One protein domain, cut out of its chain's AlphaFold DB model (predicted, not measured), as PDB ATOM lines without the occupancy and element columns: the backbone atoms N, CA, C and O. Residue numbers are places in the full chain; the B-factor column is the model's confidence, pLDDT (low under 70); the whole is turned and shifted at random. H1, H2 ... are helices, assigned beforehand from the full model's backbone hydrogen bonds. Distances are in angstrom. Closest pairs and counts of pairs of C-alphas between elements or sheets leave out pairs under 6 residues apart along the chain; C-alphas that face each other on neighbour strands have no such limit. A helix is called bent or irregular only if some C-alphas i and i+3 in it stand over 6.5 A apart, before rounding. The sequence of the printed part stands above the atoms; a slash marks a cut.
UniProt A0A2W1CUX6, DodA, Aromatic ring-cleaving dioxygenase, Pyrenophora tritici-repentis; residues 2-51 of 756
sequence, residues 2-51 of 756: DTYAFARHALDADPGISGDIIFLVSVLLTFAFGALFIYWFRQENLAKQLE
ATOM      1  N   ASP A   2      20.546 -53.657 -39.000       49.59
ATOM      2  CA  ASP A   2      20.214 -54.045 -40.389       49.59
ATOM      3  C   ASP A   2      19.431 -52.991 -41.195       49.59
ATOM      4  O   ASP A   2      19.633 -52.838 -42.397       49.59
ATOM      5  N   THR A   3      18.613 -52.169 -40.536       49.00
ATOM      6  CA  THR A   3      17.917 -51.030 -41.162       49.00
ATOM      7  C   THR A   3      18.854 -49.899 -41.598       49.00
ATOM      8  O   THR A   3      18.559 -49.207 -42.570       49.00
ATOM      9  N   TYR A   4      19.996 -49.724 -40.926       54.91
ATOM     10  CA  TYR A   4      20.983 -48.694 -41.270       54.91
ATOM     11  C   TYR A   4      21.818 -49.109 -42.490       54.91
ATOM     12  O   TYR A   4      22.106 -48.292 -43.363       54.91
ATOM     13  N   ALA A   5      22.136 -50.405 -42.595       59.75
ATOM     14  CA  ALA A   5      22.814 -50.973 -43.756       59.75
ATOM     15  C   ALA A   5      21.937 -50.921 -45.022       59.75
ATOM     16  O   ALA A   5      22.434 -50.585 -46.095       59.75
ATOM     17  N   PHE A   6      20.627 -51.170 -44.892       66.62
ATOM     18  CA  PHE A   6      19.686 -51.080 -46.013       66.62
ATOM     19  C   PHE A   6      19.507 -49.639 -46.528       66.62
ATOM     20  O   PHE A   6      19.508 -49.412 -47.735       66.62
ATOM     21  N   ALA A   7      19.421 -48.652 -45.628       60.16
ATOM     22  CA  ALA A   7      19.268 -47.245 -46.007       60.16
ATOM     23  C   ALA A   7      20.504 -46.689 -46.736       60.16
ATOM     24  O   ALA A   7      20.362 -45.966 -47.721       60.16
ATOM     25  N   ARG A   8      21.715 -47.070 -46.307       63.09
ATOM     26  CA  ARG A   8      22.965 -46.637 -46.953       63.09
ATOM     27  C   ARG A   8      23.091 -47.190 -48.376       63.09
ATOM     28  O   ARG A   8      23.459 -46.461 -49.287       63.09
ATOM     29  N   HIS A   9      22.683 -48.441 -48.580       65.81
ATOM     30  CA  HIS A   9      22.746 -49.098 -49.886       65.81
ATOM     31  C   HIS A   9      21.718 -48.563 -50.903       65.81
ATOM     32  O   HIS A   9      21.922 -48.701 -52.109       65.81
ATOM     33  N   ALA A  10      20.620 -47.962 -50.429       64.56
ATOM     34  CA  ALA A  10      19.620 -47.307 -51.273       64.56
ATOM     35  C   ALA A  10      19.989 -45.851 -51.620       64.56
ATOM     36  O   ALA A  10      19.606 -45.369 -52.682       64.56
ATOM     37  N   LEU A  11      20.737 -45.161 -50.749       61.75
ATOM     38  CA  LEU A  11      21.166 -43.768 -50.942       61.75
ATOM     39  C   LEU A  11      22.419 -43.630 -51.822       61.75
ATOM     40  O   LEU A  11      22.522 -42.652 -52.553       61.75
ATOM     41  N   ASP A  12      23.317 -44.622 -51.834       61.81
ATOM     42  CA  ASP A  12      24.491 -44.638 -52.731       61.81
ATOM     43  C   ASP A  12      24.131 -44.892 -54.213       61.81
ATOM     44  O   ASP A  12      24.989 -44.796 -55.091       61.81
ATOM     45  N   ALA A  13      22.869 -45.214 -54.520       66.56
ATOM     46  CA  ALA A  13      22.408 -45.503 -55.879       66.56
ATOM     47  C   ALA A  13      21.984 -44.258 -56.684       66.56
ATOM     48  O   ALA A  13      21.745 -44.385 -57.886       66.56
ATOM     49  N   ASP A  14      21.900 -43.075 -56.063       62.94
ATOM     50  CA  ASP A  14      21.418 -41.856 -56.723       62.94
ATOM     51  C   ASP A  14      22.447 -40.706 -56.611       62.94
ATOM     52  O   ASP A  14      22.540 -40.043 -55.575       62.94
ATOM     53  N   PRO A  15      23.255 -40.437 -57.659       61.69
ATOM     54  CA  PRO A  15      24.367 -39.479 -57.607       61.69
ATOM     55  C   PRO A  15      23.933 -38.003 -57.506       61.69
ATOM     56  O   PRO A  15      24.781 -37.111 -57.513       61.69
ATOM     57  N   GLY A  16      22.627 -37.722 -57.426       70.81
ATOM     58  CA  GLY A  16      22.072 -36.373 -57.286       70.81
ATOM     59  C   GLY A  16      21.895 -35.881 -55.845       70.81
ATOM     60  O   GLY A  16      21.578 -34.708 -55.646       70.81
ATOM     61  N   ILE A  17      22.074 -36.736 -54.835       67.69
ATOM     62  CA  ILE A  17      21.825 -36.367 -53.435       67.69
ATOM     63  C   ILE A  17      23.121 -35.831 -52.818       67.69
ATOM     64  O   ILE A  17      24.048 -36.579 -52.515       67.69
ATOM     65  N   SER A  18      23.193 -34.510 -52.635       73.19
ATOM     66  CA  SER A  18      24.332 -33.842 -51.993       73.19
ATOM     67  C   SER A  18      24.561 -34.381 -50.578       73.19
ATOM     68  O   SER A  18      23.596 -34.540 -49.824       73.19
ATOM     69  N   GLY A  19      25.826 -34.588 -50.191       74.69
ATOM     70  CA  GLY A  19      26.215 -35.125 -48.876       74.69
ATOM     71  C   GLY A  19      25.589 -34.403 -47.675       74.69
ATOM     72  O   GLY A  19      25.328 -35.029 -46.647       74.69
ATOM     73  N   ASP A  20      25.225 -33.131 -47.836       72.31
ATOM     74  CA  ASP A  20      24.530 -32.335 -46.821       72.31
ATOM     75  C   ASP A  20      23.144 -32.892 -46.455       72.31
ATOM     76  O   ASP A  20      22.747 -32.852 -45.292       72.31
ATOM     77  N   ILE A  21      22.417 -33.485 -47.409       77.31
ATOM     78  CA  ILE A  21      21.096 -34.090 -47.163       77.31
ATOM     79  C   ILE A  21      21.254 -35.383 -46.353       77.31
ATOM     80  O   ILE A  21      20.476 -35.638 -45.435       77.31
ATOM     81  N   ILE A  22      22.295 -36.170 -46.636       76.88
ATOM     82  CA  ILE A  22      22.602 -37.409 -45.905       76.88
ATOM     83  C   ILE A  22      23.004 -37.093 -44.457       76.88
ATOM     84  O   ILE A  22      22.575 -37.783 -43.524       76.88
ATOM     85  N   PHE A  23      23.766 -36.014 -44.250       78.75
ATOM     86  CA  PHE A  23      24.109 -35.526 -42.916       78.75
ATOM     87  C   PHE A  23      22.862 -35.075 -42.141       78.75
ATOM     88  O   PHE A  23      22.649 -35.500 -41.004       78.75
ATOM     89  N   LEU A  24      21.980 -34.295 -42.771       81.88
ATOM     90  CA  LEU A  24      20.765 -33.771 -42.137       81.88
ATOM     91  C   LEU A  24      19.775 -34.890 -41.760       81.88
ATOM     92  O   LEU A  24      19.199 -34.875 -40.670       81.88
ATOM     93  N   VAL A  25      19.644 -35.912 -42.613       82.19
ATOM     94  CA  VAL A  25      18.846 -37.116 -42.335       82.19
ATOM     95  C   VAL A  25      19.451 -37.938 -41.191       82.19
ATOM     96  O   VAL A  25      18.706 -38.399 -40.325       82.19
ATOM     97  N   SER A  26      20.781 -38.069 -41.114       74.81
ATOM     98  CA  SER A  26      21.445 -38.763 -39.996       74.81
ATOM     99  C   SER A  26      21.229 -38.055 -38.657       74.81
ATOM    100  O   SER A  26      20.933 -38.710 -37.656       74.81
ATOM    101  N   VAL A  27      21.306 -36.723 -38.625       85.19
ATOM    102  CA  VAL A  27      21.047 -35.937 -37.405       85.19
ATOM    103  C   VAL A  27      19.593 -36.103 -36.944       85.19
ATOM    104  O   VAL A  27      19.351 -36.366 -35.764       85.19
ATOM    105  N   LEU A  28      18.625 -36.043 -37.866       86.31
ATOM    106  CA  LEU A  28      17.204 -36.251 -37.557       86.31
ATOM    107  C   LEU A  28      16.908 -37.669 -37.049       86.31
ATOM    108  O   LEU A  28      16.174 -37.827 -36.073       86.31
ATOM    109  N   LEU A  29      17.508 -38.696 -37.656       86.69
ATOM    110  CA  LEU A  29      17.386 -40.083 -37.193       86.69
ATOM    111  C   LEU A  29      17.962 -40.256 -35.788       86.69
ATOM    112  O   LEU A  29      17.324 -40.879 -34.942       86.69
ATOM    113  N   THR A  30      19.120 -39.663 -35.505       84.50
ATOM    114  CA  THR A  30      19.753 -39.743 -34.180       84.50
ATOM    115  C   THR A  30      18.872 -39.096 -33.108       84.50
ATOM    116  O   THR A  30      18.683 -39.662 -32.029       84.50
ATOM    117  N   PHE A  31      18.251 -37.956 -33.423       87.31
ATOM    118  CA  PHE A  31      17.315 -37.283 -32.523       87.31
ATOM    119  C   PHE A  31      16.034 -38.102 -32.298       87.31
ATOM    120  O   PHE A  31      15.578 -38.247 -31.162       87.31
ATOM    121  N   ALA A  32      15.487 -38.707 -33.356       85.94
ATOM    122  CA  ALA A  32      14.314 -39.575 -33.269       85.94
ATOM    123  C   ALA A  32      14.584 -40.833 -32.426       85.94
ATOM    124  O   ALA A  32      13.763 -41.188 -31.578       85.94
ATOM    125  N   PHE A  33      15.746 -41.472 -32.594       85.56
ATOM    126  CA  PHE A  33      16.155 -42.610 -31.765       85.56
ATOM    127  C   PHE A  33      16.379 -42.212 -30.304       85.56
ATOM    128  O   PHE A  33      15.959 -42.949 -29.413       85.56
ATOM    129  N   GLY A  34      16.956 -41.037 -30.041       89.00
ATOM    130  CA  GLY A  34      17.074 -40.495 -28.686       89.00
ATOM    131  C   GLY A  34      15.711 -40.285 -28.017       89.00
ATOM    132  O   GLY A  34      15.505 -40.711 -26.880       89.00
ATOM    133  N   ALA A  35      14.743 -39.708 -28.734       85.25
ATOM    134  CA  ALA A  35      13.384 -39.506 -28.230       85.25
ATOM    135  C   ALA A  35      12.644 -40.834 -27.977       85.25
ATOM    136  O   ALA A  35      12.000 -40.993 -26.938       85.25
ATOM    137  N   LEU A  36      12.779 -41.809 -28.882       87.38
ATOM    138  CA  LEU A  36      12.235 -43.163 -28.720       87.38
ATOM    139  C   LEU A  36      12.863 -43.900 -27.536       87.38
ATOM    140  O   LEU A  36      12.150 -44.568 -26.790       87.38
ATOM    141  N   PHE A  37      14.170 -43.744 -27.320       85.31
ATOM    142  CA  PHE A  37      14.868 -44.328 -26.179       85.31
ATOM    143  C   PHE A  37      14.388 -43.729 -24.853       85.31
ATOM    144  O   PHE A  37      14.091 -44.470 -23.920       85.31
ATOM    145  N   ILE A  38      14.223 -42.403 -24.778       84.88
ATOM    146  CA  ILE A  38      13.663 -41.731 -23.594       84.88
ATOM    147  C   ILE A  38      12.218 -42.182 -23.348       84.88
ATOM    148  O   ILE A  38      11.846 -42.453 -22.207       84.88
ATOM    149  N   TYR A  39      11.403 -42.299 -24.399       86.69
ATOM    150  CA  TYR A  39      10.026 -42.783 -24.294       86.69
ATOM    151  C   TYR A  39       9.959 -44.232 -23.790       86.69
ATOM    152  O   TYR A  39       9.188 -44.531 -22.877       86.69
ATOM    153  N   TRP A  40      10.803 -45.114 -24.327       88.75
ATOM    154  CA  TRP A  40      10.905 -46.508 -23.903       88.75
ATOM    155  C   TRP A  40      11.397 -46.637 -22.456       88.75
ATOM    156  O   TRP A  40      10.773 -47.328 -21.655       88.75
ATOM    157  N   PHE A  41      12.429 -45.882 -22.073       79.12
ATOM    158  CA  PHE A  41      12.934 -45.852 -20.698       79.12
ATOM    159  C   PHE A  41      11.866 -45.359 -19.708       79.12
ATOM    160  O   PHE A  41      11.753 -45.860 -18.590       79.12
ATOM    161  N   ARG A  42      11.029 -44.402 -20.128       84.56
ATOM    162  CA  ARG A  42       9.905 -43.896 -19.328       84.56
ATOM    163  C   ARG A  42       8.786 -44.933 -19.186       84.56
ATOM    164  O   ARG A  42       8.229 -45.052 -18.099       84.56
ATOM    165  N   GLN A  43       8.494 -45.695 -20.241       82.56
ATOM    166  CA  GLN A  43       7.553 -46.824 -20.217       82.56
ATOM    167  C   GLN A  43       8.035 -47.948 -19.295       82.56
ATOM    168  O   GLN A  43       7.255 -48.454 -18.497       82.56
ATOM    169  N   GLU A  44       9.321 -48.294 -19.326       78.69
ATOM    170  CA  GLU A  44       9.857 -49.357 -18.472       78.69
ATOM    171  C   GLU A  44       9.899 -48.948 -16.990       78.69
ATOM    172  O   GLU A  44       9.602 -49.755 -16.111       78.69
ATOM    173  N   ASN A  45      10.180 -47.673 -16.698       74.75
ATOM    174  CA  ASN A  45      10.061 -47.142 -15.337       74.75
ATOM    175  C   ASN A  45       8.606 -47.105 -14.853       74.75
ATOM    176  O   ASN A  45       8.343 -47.406 -13.690       74.75
ATOM    177  N   LEU A  46       7.655 -46.770 -15.731       77.69
ATOM    178  CA  LEU A  46       6.227 -46.822 -15.414       77.69
ATOM    179  C   LEU A  46       5.753 -48.260 -15.184       77.69
ATOM    180  O   LEU A  46       5.010 -48.489 -14.237       77.69
ATOM    181  N   ALA A  47       6.219 -49.226 -15.976       71.19
ATOM    182  CA  ALA A  47       5.897 -50.642 -15.802       71.19
ATOM    183  C   ALA A  47       6.433 -51.191 -14.470       71.19
ATOM    184  O   ALA A  47       5.696 -51.852 -13.744       71.19
ATOM    185  N   LYS A  48       7.666 -50.832 -14.087       73.38
ATOM    186  CA  LYS A  48       8.251 -51.199 -12.784       73.38
ATOM    187  C   LYS A  48       7.516 -50.543 -11.612       73.38
ATOM    188  O   LYS A  48       7.327 -51.171 -10.573       73.38
ATOM    189  N   GLN A  49       7.046 -49.305 -11.771       64.00
ATOM    190  CA  GLN A  49       6.188 -48.668 -10.768       64.00
ATOM    191  C   GLN A  49       4.797 -49.313 -10.696       64.00
ATOM    192  O   GLN A  49       4.250 -49.441  -9.601       64.00
ATOM    193  N   LEU A  50       4.247 -49.774 -11.823       59.44
ATOM    194  CA  LEU A  50       2.969 -50.486 -11.868       59.44
ATOM    195  C   LEU A  50       3.059 -51.886 -11.240       59.44
ATOM    196  O   LEU A  50       2.121 -52.291 -10.563       59.44
ATOM    197  N   GLU A  51       4.176 -52.604 -11.394       59.09
ATOM    198  CA  GLU A  51       4.412 -53.889 -10.712       59.09
ATOM    199  C   GLU A  51       4.493 -53.727  -9.189       59.09
ATOM    200  O   GLU A  51       3.918 -54.529  -8.455       59.09
TER     201      GLU A  51
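Overview. This is residues 2 to 51 of the 756 residues of the protein "DodA, Aromatic ring-cleaving dioxygenase" of Pyrenophora tritici-repentis (UniProt A0A2W1CUX6). The model is an open hook: one long helix, H2, makes the long axis, and a much shorter helix, H1, folds back beside the first part of it across a gap. The link between them makes the bend of the hook at one end, and the later part of H2 sticks out alone as a long arm. The printed part has 50 residues, with two named helices in the order H1, H2 and no named strand; the class is all helix. The whole is extended, with a radius of gyration of the C-alphas of 16.4 A and spans of 53 by 20 by 8 A.

Along the chain. H1 covers residues 2 to 11, beginning at C-alpha 2 at (20.214, -54.045, -40.389) and ending at C-alpha 11 at (21.166, -43.768, -50.942). It is 14.8 A from first to last C-alpha. Seven residues lie between H1 and H2. H2 covers residues 19 to 51 and is 47.8 A long from C-alpha 19 at (26.215, -35.125, -48.876) to C-alpha 51 at (4.412, -53.889, -10.712).

Arrangement. H1 and H2 are apart, but only just: their closest C-alphas are 8.2 A from each other. They are joined by a short link. Residues 2 to 7 of H1 stand free, as do residues 12 to 21, of which 19 to 21 belong to H2, and residues 23 to 51 of H2. In H1 and H2 every O i to N i+4 pair is within hydrogen-bond range. Neither helix is bent.

Size, cuts and confidence. The C-alphas of Pro 15 and Glu 51, the two farthest apart, are separated by 53.0 A. The C-alphas of Asp 2 and Glu 51, first and last of the printed part, are 33.6 A apart. The printed part has no cut. Its mean pLDDT is 73.8; residues 2 to 15, residue 17 and residues 49 to 51 are under 70.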